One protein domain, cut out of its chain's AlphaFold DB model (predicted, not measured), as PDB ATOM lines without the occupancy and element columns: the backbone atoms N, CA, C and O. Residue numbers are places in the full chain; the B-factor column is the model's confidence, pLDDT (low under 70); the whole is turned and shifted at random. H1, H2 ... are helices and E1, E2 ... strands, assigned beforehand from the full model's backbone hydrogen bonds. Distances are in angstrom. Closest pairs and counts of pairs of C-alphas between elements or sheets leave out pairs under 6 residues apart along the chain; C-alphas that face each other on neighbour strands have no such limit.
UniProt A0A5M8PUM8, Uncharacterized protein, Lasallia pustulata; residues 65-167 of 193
ATOM      1  N   MET A  65     169.151 118.240 130.367       90.81
ATOM      2  CA  MET A  65     170.305 117.915 131.222       90.81
ATOM      3  C   MET A  65     170.269 118.609 132.589       90.81
ATOM      4  O   MET A  65     170.866 118.094 133.540       90.81
ATOM      5  N   LEU A  66     169.624 119.777 132.677       89.50
ATOM      6  CA  LEU A  66     169.416 120.516 133.922       89.50
ATOM      7  C   LEU A  66     168.204 119.977 134.668       89.50
ATOM      8  O   LEU A  66     168.285 119.728 135.869       89.50
ATOM      9  N   GLU A  67     167.105 119.745 133.949       91.62
ATOM     10  CA  GLU A  67     165.862 119.269 134.552       91.62
ATOM     11  C   GLU A  67     166.041 117.919 135.232       91.62
ATOM     12  O   GLU A  67     165.543 117.734 136.337       91.62
ATOM     13  N   LEU A  68     166.815 117.012 134.636       91.31
ATOM     14  CA  LEU A  68     167.101 115.677 135.166       91.31
ATOM     15  C   LEU A  68     167.853 115.669 136.505       91.31
ATOM     16  O   LEU A  68     167.881 114.635 137.178       91.31
ATOM     17  N   ARG A  69     168.476 116.785 136.892       88.94
ATOM     18  CA  ARG A  69     169.334 116.863 138.076       88.94
ATOM     19  C   ARG A  69     168.588 117.394 139.297       88.94
ATOM     20  O   ARG A  69     167.587 118.111 139.194       88.94
ATOM     21  N   ASP A  70     169.076 117.026 140.475       87.19
ATOM     22  CA  ASP A  70     168.750 117.703 141.726       87.19
ATOM     23  C   ASP A  70     169.743 118.838 142.032       87.19
ATOM     24  O   ASP A  70     170.713 119.070 141.307       87.19
ATOM     25  N   GLN A  71     169.513 119.550 143.138       80.44
ATOM     26  CA  GLN A  71     170.370 120.653 143.588       80.44
ATOM     27  C   GLN A  71     171.817 120.238 143.921       80.44
ATOM     28  O   GLN A  71     172.676 121.098 144.099       80.44
ATOM     29  N   PHE A  72     172.093 118.935 144.020       80.56
ATOM     30  CA  PHE A  72     173.416 118.368 144.279       80.56
ATOM     31  C   PHE A  72     174.032 117.731 143.024       80.56
ATOM     32  O   PHE A  72     175.037 117.029 143.121       80.56
ATOM     33  N   GLY A  73     173.428 117.944 141.849       79.31
ATOM     34  CA  GLY A  73     173.910 117.436 140.567       79.31
ATOM     35  C   GLY A  73     173.666 115.943 140.329       79.31
ATOM     36  O   GLY A  73     174.158 115.420 139.322       79.31
ATOM     37  N   GLY A  74     172.926 115.266 141.214       85.88
ATOM     38  CA  GLY A  74     172.542 113.862 141.071       85.88
ATOM     39  C   GLY A  74     171.375 113.687 140.100       85.88
ATOM     40  O   GLY A  74     170.515 114.559 140.008       85.88
ATOM     41  N   LEU A  75     171.348 112.570 139.373       89.75
ATOM     42  CA  LEU A  75     170.229 112.208 138.500       89.75
ATOM     43  C   LEU A  75     169.014 111.814 139.351       89.75
ATOM     44  O   LEU A  75     169.158 111.051 140.299       89.75
ATOM     45  N   VAL A  76     167.829 112.321 139.013       92.56
ATOM     46  CA  VAL A  76     166.579 111.993 139.714       92.56
ATOM     47  C   VAL A  76     165.815 110.937 138.918       92.56
ATOM     48  O   VAL A  76     165.401 111.204 137.787       92.56
ATOM     49  N   ALA A  77     165.626 109.749 139.501       93.50
ATOM     50  CA  ALA A  77     165.000 108.604 138.837       93.50
ATOM     51  C   ALA A  77     163.604 108.948 138.293       93.50
ATOM     52  O   ALA A  77     163.337 108.758 137.111       93.50
ATOM     53  N   GLU A  78     162.754 109.575 139.105       95.19
ATOM     54  CA  GLU A  78     161.377 109.920 138.740       95.19
ATOM     55  C   GLU A  78     161.327 110.896 137.557       95.19
ATOM     56  O   GLU A  78     160.452 110.801 136.692       95.19
ATOM     57  N   LYS A  79     162.289 111.825 137.487       95.00
ATOM     58  CA  LYS A  79     162.409 112.750 136.357       95.00
ATOM     59  C   LYS A  79     162.868 112.022 135.100       95.00
ATOM     60  O   LYS A  79     162.313 112.267 134.038       95.00
ATOM     61  N   MET A  80     163.832 111.107 135.212       94.94
ATOM     62  CA  MET A  80     164.268 110.278 134.087       94.94
ATOM     63  C   MET A  80     163.114 109.434 133.533       94.94
ATOM     64  O   MET A  80     162.914 109.416 132.321       94.94
ATOM     65  N   GLU A  81     162.322 108.791 134.395       96.00
ATOM     66  CA  GLU A  81     161.136 108.038 133.971       96.00
ATOM     67  C   GLU A  81     160.132 108.927 133.240       96.00
ATOM     68  O   GLU A  81     159.661 108.581 132.156       96.00
ATOM     69  N   ALA A  82     159.809 110.083 133.828       95.44
ATOM     70  CA  ALA A  82     158.861 111.022 133.249       95.44
ATOM     71  C   ALA A  82     159.338 111.540 131.886       95.44
ATOM     72  O   ALA A  82     158.530 111.641 130.967       95.44
ATOM     73  N   MET A  83     160.633 111.835 131.748       95.25
ATOM     74  CA  MET A  83     161.225 112.287 130.490       95.25
ATOM     75  C   MET A  83     161.192 111.186 129.435       95.25
ATOM     76  O   MET A  83     160.670 111.422 128.352       95.25
ATOM     77  N   LEU A  84     161.646 109.970 129.758       95.81
ATOM     78  CA  LEU A  84     161.633 108.838 128.824       95.81
ATOM     79  C   LEU A  84     160.222 108.519 128.315       95.81
ATOM     80  O   LEU A  84     160.056 108.236 127.136       95.81
ATOM     81  N   ARG A  85     159.194 108.617 129.167       94.88
ATOM     82  CA  ARG A  85     157.794 108.395 128.758       94.88
ATOM     83  C   ARG A  85     157.224 109.495 127.866       94.88
ATOM     84  O   ARG A  85     156.269 109.230 127.141       94.88
ATOM     85  N   LYS A  86     157.743 110.719 127.974       93.94
ATOM     86  CA  LYS A  86     157.274 111.885 127.212       93.94
ATOM     87  C   LYS A  86     157.977 112.045 125.868       93.94
ATOM     88  O   LYS A  86     157.501 112.844 125.069       93.94
ATOM     89  N   MET A  87     159.075 111.322 125.637       93.88
ATOM     90  CA  MET A  87     159.820 111.411 124.385       93.88
ATOM     91  C   MET A  87     158.934 111.047 123.190       93.88
ATOM     92  O   MET A  87     158.279 110.001 123.178       93.88
ATOM     93  N   ILE A  88     158.970 111.893 122.169       92.44
ATOM     94  CA  ILE A  88     158.366 111.661 120.857       92.44
ATOM     95  C   ILE A  88     159.441 111.327 119.820       92.44
ATOM     96  O   ILE A  88     160.639 111.438 120.076       92.44
ATOM     97  N   ASP A  89     159.022 110.871 118.643       93.19
ATOM     98  CA  ASP A  89     159.945 110.504 117.569       93.19
ATOM     99  C   ASP A  89     160.877 111.662 117.198       93.19
ATOM    100  O   ASP A  89     160.429 112.770 116.912       93.19
ATOM    101  N   GLY A  90     162.183 111.382 117.198       89.56
ATOM    102  CA  GLY A  90     163.230 112.376 116.972       89.56
ATOM    103  C   GLY A  90     163.813 112.980 118.252       89.56
ATOM    104  O   GLY A  90     164.875 113.601 118.180       89.56
ATOM    105  N   ASP A  91     163.200 112.760 119.420       91.81
ATOM    106  CA  ASP A  91     163.724 113.280 120.683       91.81
ATOM    107  C   ASP A  91     165.042 112.616 121.088       91.81
ATOM    108  O   ASP A  91     165.296 111.427 120.855       91.81
ATOM    109  N   ILE A  92     165.874 113.405 121.770       92.94
ATOM    110  CA  ILE A  92     167.184 113.001 122.271       92.94
ATOM    111  C   ILE A  92     167.282 113.373 123.752       92.94
ATOM    112  O   ILE A  92     167.080 114.526 124.134       92.94
ATOM    113  N   LEU A  93     167.645 112.402 124.588       94.88
ATOM    114  CA  LEU A  93     167.850 112.576 126.022       94.88
ATOM    115  C   LEU A  93     169.288 112.191 126.411       94.88
ATOM    116  O   LEU A  93     169.607 111.002 126.503       94.88
ATOM    117  N   PRO A  94     170.176 113.168 126.649       93.06
ATOM    118  CA  PRO A  94     171.523 112.915 127.128       93.06
ATOM    119  C   PRO A  94     171.557 112.809 128.653       93.06
ATOM    120  O   PRO A  94     171.072 113.669 129.389       93.06
ATOM    121  N   LEU A  95     172.225 111.768 129.129       91.56
ATOM    122  CA  LEU A  95     172.521 111.503 130.527       91.56
ATOM    123  C   LEU A  95     174.040 111.512 130.699       91.56
ATOM    124  O   LEU A  95     174.777 110.926 129.909       91.56
ATOM    125  N   HIS A  96     174.527 112.184 131.740       88.81
ATOM    126  CA  HIS A  96     175.960 112.280 132.021       88.81
ATOM    127  C   HIS A  96     176.256 111.769 133.427       88.81
ATOM    128  O   HIS A  96     176.087 112.509 134.393       88.81
ATOM    129  N   PHE A  97     176.787 110.550 133.518       87.19
ATOM    130  CA  PHE A  97     177.203 109.869 134.741       87.19
ATOM    131  C   PHE A  97     178.643 110.235 135.121       87.19
ATOM    132  O   PHE A  97     179.599 109.500 134.865       87.19
ATOM    133  N   ARG A  98     178.811 111.400 135.758       81.25
ATOM    134  CA  ARG A  98     180.136 111.979 136.056       81.25
ATOM    135  C   ARG A  98     181.050 111.057 136.877       81.25
ATOM    136  O   ARG A  98     182.245 111.001 136.613       81.25
ATOM    137  N   SER A  99     180.502 110.346 137.862       81.19
ATOM    138  CA  SER A  99     181.218 109.368 138.708       81.19
ATOM    139  C   SER A  99     181.886 108.252 137.903       81.19
ATOM    140  O   SER A  99     182.923 107.742 138.319       81.19
ATOM    141  N   GLN A 100     181.307 107.902 136.755       82.94
ATOM    142  CA  GLN A 100     181.759 106.810 135.898       82.94
ATOM    143  C   GLN A 100     182.520 107.300 134.661       82.94
ATOM    144  O   GLN A 100     182.895 106.481 133.831       82.94
ATOM    145  N   ASN A 101     182.726 108.619 134.499       86.00
ATOM    146  CA  ASN A 101     183.199 109.202 133.237       86.00
ATOM    147  C   ASN A 101     182.354 108.731 132.030       86.00
ATOM    148  O   ASN A 101     182.865 108.586 130.924       86.00
ATOM    149  N   ALA A 102     181.061 108.472 132.235       88.75
ATOM    150  CA  ALA A 102     180.205 107.859 131.228       88.75
ATOM    151  C   ALA A 102     179.094 108.811 130.788       88.75
ATOM    152  O   ALA A 102     178.497 109.526 131.596       88.75
ATOM    153  N   GLY A 103     178.818 108.810 129.493       90.44
ATOM    154  CA  GLY A 103     177.648 109.424 128.898       90.44
ATOM    155  C   GLY A 103     176.733 108.350 128.327       90.44
ATOM    156  O   GLY A 103     177.186 107.281 127.913       90.44
ATOM    157  N   LEU A 104     175.440 108.639 128.315       92.56
ATOM    158  CA  LEU A 104     174.426 107.841 127.645       92.56
ATOM    159  C   LEU A 104     173.538 108.790 126.852       92.56
ATOM    160  O   LEU A 104     173.008 109.749 127.404       92.56
ATOM    161  N   ILE A 105     173.385 108.532 125.562       94.06
ATOM    162  CA  ILE A 105     172.416 109.223 124.719       94.06
ATOM    163  C   ILE A 105     171.273 108.259 124.471       94.06
ATOM    164  O   ILE A 105     171.487 107.165 123.954       94.06
ATOM    165  N   VAL A 106     170.069 108.673 124.846       95.81
ATOM    166  CA  VAL A 106     168.848 107.965 124.483       95.81
ATOM    167  C   VAL A 106     168.215 108.685 123.303       95.81
ATOM    168  O   VAL A 106     167.992 109.892 123.386       95.81
ATOM    169  N   ARG A 107     167.925 107.980 122.210       95.06
ATOM    170  CA  ARG A 107     167.173 108.540 121.076       95.06
ATOM    171  C   ARG A 107     165.862 107.809 120.916       95.06
ATOM    172  O   ARG A 107     165.834 106.582 120.997       95.06
ATOM    173  N   LYS A 108     164.798 108.559 120.653       95.25
ATOM    174  CA  LYS A 108     163.482 108.007 120.355       95.25
ATOM    175  C   LYS A 108     163.271 107.898 118.846       95.25
ATOM    176  O   LYS A 108     163.460 108.855 118.099       95.25
ATOM    177  N   SER A 109     162.849 106.722 118.400       93.94
ATOM    178  CA  SER A 109     162.342 106.443 117.050       93.94
ATOM    179  C   SER A 109     161.003 105.709 117.163       93.94
ATOM    180  O   SER A 109     160.726 105.165 118.229       93.94
ATOM    181  N   SER A 110     160.185 105.693 116.105       92.12
ATOM    182  CA  SER A 110     158.825 105.104 116.025       92.12
ATOM    183  C   SER A 110     158.372 104.250 117.215       92.12
ATOM    184  O   SER A 110     157.572 104.666 118.054       92.12
ATOM    185  N   ASP A 111     158.933 103.059 117.335       94.06
ATOM    186  CA  ASP A 111     158.550 101.995 118.252       94.06
ATOM    187  C   ASP A 111     159.728 101.528 119.117       94.06
ATOM    188  O   ASP A 111     159.647 100.485 119.765       94.06
ATOM    189  N   GLN A 112     160.817 102.301 119.169       97.06
ATOM    190  CA  GLN A 112     162.038 101.905 119.862       97.06
ATOM    191  C   GLN A 112     162.863 103.082 120.395       97.06
ATOM    192  O   GLN A 112     162.781 104.218 119.928       97.06
ATOM    193  N   TYR A 113     163.724 102.773 121.358       97.81
ATOM    194  CA  TYR A 113     164.712 103.672 121.934       97.81
ATOM    195  C   TYR A 113     166.103 103.092 121.708       97.81
ATOM    196  O   TYR A 113     166.342 101.931 122.050       97.81
ATOM    197  N   SER A 114     167.030 103.890 121.180       97.06
ATOM    198  CA  SER A 114     168.450 103.537 121.164       97.06
ATOM    199  C   SER A 114     169.141 104.130 122.384       97.06
ATOM    200  O   SER A 114     169.024 105.319 122.655       97.06
ATOM    201  N   PHE A 115     169.865 103.296 123.118       95.94
ATOM    202  CA  PHE A 115     170.665 103.649 124.283       95.94
ATOM    203  C   PHE A 115     172.140 103.533 123.902       95.94
ATOM    204  O   PHE A 115     172.671 102.429 123.800       95.94
ATOM    205  N   GLU A 116     172.793 104.667 123.671       94.50
ATOM    206  CA  GLU A 116     174.164 104.762 123.162       94.50
ATOM    207  C   GLU A 116     175.115 105.241 124.260       94.50
ATOM    208  O   GLU A 116     175.042 106.386 124.707       94.50
ATOM    209  N   SER A 117     176.011 104.363 124.708       91.62
ATOM    210  CA  SER A 117     176.934 104.646 125.815       91.62
ATOM    211  C   SER A 117     178.343 104.982 125.334       91.62
ATOM    212  O   SER A 117     178.779 104.527 124.276       91.62
ATOM    213  N   PHE A 118     179.063 105.800 126.102       89.81
ATOM    214  CA  PHE A 118     180.407 106.256 125.749       89.81
ATOM    215  C   PHE A 118     181.174 106.830 126.940       89.81
ATOM    216  O   PHE A 118     180.576 107.277 127.918       89.81
ATOM    217  N   GLU A 119     182.501 106.891 126.834       88.00
ATOM    218  CA  GLU A 119     183.332 107.632 127.786       88.00
ATOM    219  C   GLU A 119     183.307 109.133 127.463       88.00
ATOM    220  O   GLU A 119     183.473 109.528 126.310       88.00
ATOM    221  N   VAL A 120     183.116 110.002 128.457       87.25
ATOM    222  CA  VAL A 120     182.996 111.461 128.243       87.25
ATOM    223  C   VAL A 120     184.363 112.089 127.993       87.25
ATOM    224  O   VAL A 120     184.543 112.858 127.045       87.25
ATOM    225  N   SER A 121     185.358 111.703 128.784       86.69
ATOM    226  CA  SER A 121     186.754 112.120 128.639       86.69
ATOM    227  C   SER A 121     187.663 110.910 128.414       86.69
ATOM    228  O   SER A 121     187.342 109.823 128.888       86.69
ATOM    229  N   PRO A 122     188.774 111.054 127.673       85.06
ATOM    230  CA  PRO A 122     189.710 109.953 127.495       85.06
ATOM    231  C   PRO A 122     190.409 109.610 128.813       85.06
ATOM    232  O   PRO A 122     190.650 110.481 129.652       85.06
ATOM    233  N   THR A 123     190.786 108.344 128.979       83.62
ATOM    234  CA  THR A 123     191.552 107.912 130.150       83.62
ATOM    235  C   THR A 123     192.947 108.541 130.170       83.62
ATOM    236  O   THR A 123     193.557 108.798 129.130       83.62
ATOM    237  N   THR A 124     193.499 108.746 131.368       83.56
ATOM    238  CA  THR A 124     194.871 109.249 131.545       83.56
ATOM    239  C   THR A 124     195.895 108.390 130.802       83.56
ATOM    240  O   THR A 124     196.836 108.918 130.217       83.56
ATOM    241  N   GLU A 125     195.699 107.070 130.791       87.25
ATOM    242  CA  GLU A 125     196.555 106.128 130.068       87.25
ATOM    243  C   GLU A 125     196.514 106.372 128.556       87.25
ATOM    244  O   GLU A 125     197.568 106.491 127.935       87.25
ATOM    245  N   ALA A 126     195.318 106.533 127.976       86.38
ATOM    246  CA  ALA A 126     195.169 106.849 126.560       86.38
ATOM    247  C   ALA A 126     195.822 108.194 126.210       86.38
ATOM    248  O   ALA A 126     196.496 108.307 125.189       86.38
ATOM    249  N   VAL A 127     195.679 109.206 127.072       87.06
ATOM    250  CA  VAL A 127     196.285 110.529 126.862       87.06
ATOM    251  C   VAL A 127     197.814 110.463 126.908       87.06
ATOM    252  O   VAL A 127     198.464 110.968 125.998       87.06
ATOM    253  N   ILE A 128     198.396 109.833 127.933       88.62
ATOM    254  CA  ILE A 128     199.857 109.762 128.113       88.62
ATOM    255  C   ILE A 128     200.505 108.818 127.092       88.62
ATOM    256  O   ILE A 128     201.597 109.091 126.597       88.62
ATOM    257  N   GLY A 129     199.850 107.699 126.779       88.75
ATOM    258  CA  GLY A 129     200.384 106.666 125.893       88.75
ATOM    259  C   GLY A 129     200.302 107.011 124.406       88.75
ATOM    260  O   GLY A 129     200.994 106.392 123.593       88.75
ATOM    261  N   THR A 130     199.480 107.992 124.026       89.25
ATOM    262  CA  THR A 130     199.305 108.351 122.618       89.25
ATOM    263  C   THR A 130     200.524 109.088 122.075       89.25
ATOM    264  O   THR A 130     200.882 110.175 122.521       89.25
ATOM    265  N   LYS A 131     201.115 108.539 121.012       87.31
ATOM    266  CA  LYS A 131     202.073 109.261 120.172       87.31
ATOM    267  C   LYS A 131     201.304 110.050 119.112       87.31
ATOM    268  O   LYS A 131     200.771 109.469 118.171       87.31
ATOM    269  N   GLY A 132     201.244 111.371 119.261       88.38
ATOM    270  CA  GLY A 132     200.533 112.256 118.335       88.38
ATOM    271  C   GLY A 132     199.091 112.538 118.761       88.38
ATOM    272  O   GLY A 132     198.842 112.887 119.912       88.38
ATOM    273  N   ARG A 133     198.135 112.456 117.826       87.19
ATOM    274  CA  ARG A 133     196.730 112.824 118.072       87.19
ATOM    275  C   ARG A 133     195.921 111.631 118.577       87.19
ATOM    276  O   ARG A 133     195.790 110.637 117.866       87.19
ATOM    277  N   LEU A 134     195.297 111.779 119.745       88.31
ATOM    278  CA  LEU A 134     194.344 110.799 120.263       88.31
ATOM    279  C   LEU A 134     193.082 110.789 119.393       88.31
ATOM    280  O   LEU A 134     192.472 111.835 119.162       88.31
ATOM    281  N   ARG A 135     192.693 109.609 118.904       86.00
ATOM    282  CA  ARG A 135     191.443 109.413 118.162       86.00
ATOM    283  C   ARG A 135     190.403 108.804 119.085       86.00
ATOM    284  O   ARG A 135     190.620 107.728 119.631       86.00
ATOM    285  N   ARG A 136     189.271 109.492 119.205       83.12
ATOM    286  CA  ARG A 136     188.118 109.030 119.972       83.12
ATOM    287  C   ARG A 136     186.987 108.652 119.035       83.12
ATOM    288  O   ARG A 136     186.757 109.357 118.052       83.12
ATOM    289  N   CYS A 137     186.314 107.549 119.331       77.75
ATOM    290  CA  CYS A 137     185.201 107.047 118.531       77.75
ATOM    291  C   CYS A 137     183.949 107.101 119.403       77.75
ATOM    292  O   CYS A 137     183.850 106.415 120.415       77.75
ATOM    293  N   PHE A 138     183.040 108.002 119.046       75.06
ATOM    294  CA  PHE A 138     181.862 108.345 119.825       75.06
ATOM    295  C   PHE A 138     180.678 108.540 118.868       75.06
ATOM    296  O   PHE A 138     180.873 109.188 117.834       75.06
ATOM    297  N   PRO A 139     179.467 108.061 119.202       79.25
ATOM    298  CA  PRO A 139     179.114 107.207 120.343       79.25
ATOM    299  C   PRO A 139     179.644 105.769 120.251       79.25
ATOM    300  O   PRO A 139     180.072 105.315 119.193       79.25
ATOM    301  N   GLY A 140     179.702 105.099 121.407       77.19
ATOM    302  CA  GLY A 140     180.151 103.716 121.547       77.19
ATOM    303  C   GLY A 140     179.021 102.708 121.280       77.19
ATOM    304  O   GLY A 140     178.155 102.963 120.444       77.19
ATOM    305  N   PRO A 141     179.004 101.546 121.962       81.94
ATOM    306  CA  PRO A 141     177.968 100.534 121.774       81.94
ATOM    307  C   PRO A 141     176.553 101.070 122.029       81.94
ATOM    308  O   PRO A 141     176.321 101.823 122.984       81.94
ATOM    309  N   ALA A 142     175.615 100.609 121.201       92.19
ATOM    310  CA  ALA A 142     174.199 100.942 121.273       92.19
ATOM    311  C   ALA A 142     173.355  99.702 121.600       92.19
ATOM    312  O   ALA A 142     173.579  98.627 121.041       92.19
ATOM    313  N   VAL A 143     172.361  99.859 122.475       94.69
ATOM    314  CA  VAL A 143     171.324  98.853 122.750       94.69
ATOM    315  C   VAL A 143     169.973  99.422 122.345       94.69
ATOM    316  O   VAL A 143     169.669 100.567 122.658       94.69
ATOM    317  N   VAL A 144     169.156  98.627 121.659       97.06
ATOM    318  CA  VAL A 144     167.811  99.030 121.238       97.06
ATOM    319  C   VAL A 144     166.773  98.374 122.142       97.06
ATOM    320  O   VAL A 144     166.847  97.174 122.404       97.06
ATOM    321  N   ILE A 145     165.814  99.162 122.627       97.12
ATOM    322  CA  ILE A 145     164.728  98.716 123.506       97.12
ATOM    323  C   ILE A 145     163.393  99.156 122.902       97.12
ATOM    324  O   ILE A 145     163.224 100.327 122.574       97.12
ATOM    325  N   GLY A 146     162.439  98.232 122.780       97.56
ATOM    326  CA  GLY A 146     161.104  98.526 122.256       97.56
ATOM    327  C   GLY A 146     160.294  99.480 123.143       97.56
ATOM    328  O   GLY A 146     160.456  99.526 124.367       97.56
ATOM    329  N   GLN A 147     159.395 100.243 122.523       96.38
ATOM    330  CA  GLN A 147     158.468 101.160 123.194       96.38
ATOM    331  C   GLN A 147     157.582 100.429 124.208       96.38
ATOM    332  O   GLN A 147     157.289 100.984 125.265       96.38
ATOM    333  N   ASP A 148     157.188  99.186 123.924       96.56
ATOM    334  CA  ASP A 148     156.426  98.320 124.828       96.56
ATOM    335  C   ASP A 148     157.172  98.080 126.151       96.56
ATOM    336  O   ASP A 148     156.588  98.176 127.233       96.56
ATOM    337  N   ARG A 149     158.488  97.848 126.078       96.62
ATOM    338  CA  ARG A 149     159.345  97.626 127.247       96.62
ATOM    339  C   ARG A 149     159.557  98.892 128.059       96.62
ATOM    340  O   ARG A 149     159.509  98.830 129.281       96.62
ATOM    341  N   ILE A 150     159.755 100.036 127.405       96.38
ATOM    342  CA  ILE A 150     159.852 101.330 128.101       96.38
ATOM    343  C   ILE A 150     158.502 101.736 128.712       96.38
ATOM    344  O   ILE A 150     158.460 102.329 129.790       96.38
ATOM    345  N   ALA A 151     157.384 101.376 128.076       94.75
ATOM    346  CA  ALA A 151     156.057 101.611 128.630       94.75
ATOM    347  C   ALA A 151     155.809 100.788 129.909       94.75
ATOM    348  O   ALA A 151     155.160 101.298 130.832       94.75
ATOM    349  N   ASP A 152     156.364  99.576 130.013       97.44
ATOM    350  CA  ASP A 152     156.258  98.731 131.204       97.44
ATOM    351  C   ASP A 152     156.970  99.353 132.419       97.44
ATOM    352  O   ASP A 152     158.198  99.431 132.512       97.44
ATOM    353  N   ALA A 153     156.181  99.765 133.414       95.94
ATOM    354  CA  ALA A 153     156.697 100.308 134.666       95.94
ATOM    355  C   ALA A 153     157.579  99.317 135.441       95.94
ATOM    356  O   ALA A 153     158.454  99.759 136.182       95.94
ATOM    357  N   LYS A 154     157.388  98.001 135.269       96.81
ATOM    358  CA  LYS A 154     158.227  96.973 135.907       96.81
ATOM    359  C   LYS A 154     159.638  96.926 135.324       96.81
ATOM    360  O   LYS A 154     160.536  96.415 135.985       96.81
ATOM    361  N   PHE A 155     159.834  97.454 134.117       96.31
ATOM    362  CA  PHE A 155     161.143  97.596 133.491       96.31
ATOM    363  C   PHE A 155     161.729  98.996 133.708       96.31
ATOM    364  O   PHE A 155     162.868  99.129 134.156       96.31
ATOM    365  N   LEU A 156     160.946 100.044 133.428       96.88
ATOM    366  CA  LEU A 156     161.446 101.418 133.434       96.88
ATOM    367  C   LEU A 156     161.863 101.904 134.830       96.88
ATOM    368  O   LEU A 156     162.884 102.580 134.944       96.88
ATOM    369  N   LYS A 157     161.116 101.536 135.881       96.50
ATOM    370  CA  LYS A 157     161.432 101.949 137.258       96.50
ATOM    371  C   LYS A 157     162.801 101.430 137.716       96.50
ATOM    372  O   LYS A 157     163.663 102.256 138.011       96.50
ATOM    373  N   PRO A 158     163.086 100.108 137.672       96.56
ATOM    374  CA  PRO A 158     164.421  99.609 138.001       96.56
ATOM    375  C   PRO A 158     165.538 100.224 137.151       96.56
ATOM    376  O   PRO A 158     166.628 100.466 137.663       96.56
ATOM    377  N   LEU A 159     165.287 100.492 135.863       94.50
ATOM    378  CA  LEU A 159     166.271 101.131 134.986       94.50
ATOM    379  C   LEU A 159     166.615 102.552 135.454       94.50
ATOM    380  O   LEU A 159     167.795 102.916 135.508       94.50
ATOM    381  N   ALA A 160     165.606 103.356 135.793       94.56
ATOM    382  CA  ALA A 160     165.791 104.722 136.265       94.56
ATOM    383  C   ALA A 160     166.437 104.764 137.658       94.56
ATOM    384  O   ALA A 160     167.378 105.530 137.874       94.56
ATOM    385  N   GLU A 161     166.007 103.894 138.574       93.81
ATOM    386  CA  GLU A 161     166.616 103.732 139.899       93.81
ATOM    387  C   GLU A 161     168.090 103.328 139.790       93.81
ATOM    388  O   GLU A 161     168.959 103.948 140.408       93.81
ATOM    389  N   TYR A 162     168.401 102.332 138.956       91.75
ATOM    390  CA  TYR A 162     169.773 101.902 138.705       91.75
ATOM    391  C   TYR A 162     170.625 103.039 138.130       91.75
ATOM    392  O   TYR A 162     171.724 103.301 138.620       91.75
ATOM    393  N   SER A 163     170.097 103.768 137.144       90.12
ATOM    394  CA  SER A 163     170.778 104.911 136.524       90.12
ATOM    395  C   SER A 163     171.047 106.035 137.531       90.12
ATOM    396  O   SER A 163     172.147 106.584 137.571       90.12
ATOM    397  N   SER A 164     170.074 106.344 138.391       89.44
ATOM    398  CA  SER A 164     170.228 107.299 139.494       89.44
ATOM    399  C   SER A 164     171.320 106.848 140.471       89.44
ATOM    400  O   SER A 164     172.196 107.631 140.836       89.44
ATOM    401  N   ASN A 165     171.349 105.563 140.829       86.81
ATOM    402  CA  ASN A 165     172.346 105.001 141.744       86.81
ATOM    403  C   ASN A 165     173.772 104.981 141.165       86.81
ATOM    404  O   ASN A 165     174.739 105.096 141.920       86.81
ATOM    405  N   LEU A 166     173.927 104.890 139.838       81.38
ATOM    406  CA  LEU A 166     175.226 105.042 139.166       81.38
ATOM    407  C   LEU A 166     175.807 106.460 139.300       81.38
ATOM    408  O   LEU A 166     177.024 106.636 139.167       81.38
ATOM    409  N   MET A 167     174.970 107.455 139.612       73.25
ATOM    410  CA  MET A 167     175.352 108.814 140.002       73.25
ATOM    411  C   MET A 167     175.163 109.019 141.507       73.25
ATOM    412  O   MET A 167     174.256 109.743 141.927       73.25
TER     413      MET A 167
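What this domain is: This is residues 65 to 167 of the 193 residues of an uncharacterized protein of Lasallia pustulata (UniProt A0A5M8PUM8). A twisted sheet of four strands, E1 to E4, has a cluster of helices H1, H3 and H4 grazing it, while an arm holding H2 reaches far out and makes the length. The 103 printed residues run H1 E1 E2 E3 H2 E4 H3 H4; the sheet's order is E1 E2 E3 E4, antiparallel, and the class is mixed. The whole is only just compact, close to loose, with a radius of gyration of the C-alphas of 15.3 A and spans of 48 by 32 by 21 A.

Where its parts are: Pass residues 65 to 76 and find C-alpha 77 at (165.000, 108.604, 138.837), where H1, residues 77 to 86, begins its 14.3 A. Then come E1, 92 to 97, 16.3 A; E2, 102 to 109, 22.8 A; E3, 112 to 119, 23.4 A; H2, 124 to 129; E4, 142 to 146, 13.4 A; H3, 147 to 151; and H4, 153 to 166, 19.6 A, ending at (175.226, 105.042, 139.166).

How they stand to each other: E1, E2 and E3 form a meander, each strand the antiparallel neighbour of the one before, in two hairpins; look at N 95 and O 104, 2.8 A, and N 105 and O 116, 2.8 A. E4 is antiparallel to E3, with N 113 and O 145 at 2.8 A. H1 touches H4, opposite ways at a steep tilt of 50 degrees, the closest C-alphas being Ala 77 and Ala 160, 4.7 A. H1 and H3 only just touch, with 3 pairs of C-alphas within 8 A, closest Arg 85 and Ala 151, 7.0 A. H3 and H4 touch only at the corner, and only just, with 3 such pairs, closest Ile 150 and Leu 156, 5.6 A. H2 is not on the sheet. Every O i to N i+4 pair is within hydrogen-bond range in H1, H2 and H3, and 9 of 10 in H4.

The domain as a whole: The farthest C-alphas, Lys 131 and Ala 153, are 48.5 A apart. Residues 127 to 133, of which 127 to 129 belong to H2, stand free. The link from H2 to E4, 12 residues, is long. The printed part has no cut, and no printed residue is under 70 in pLDDT.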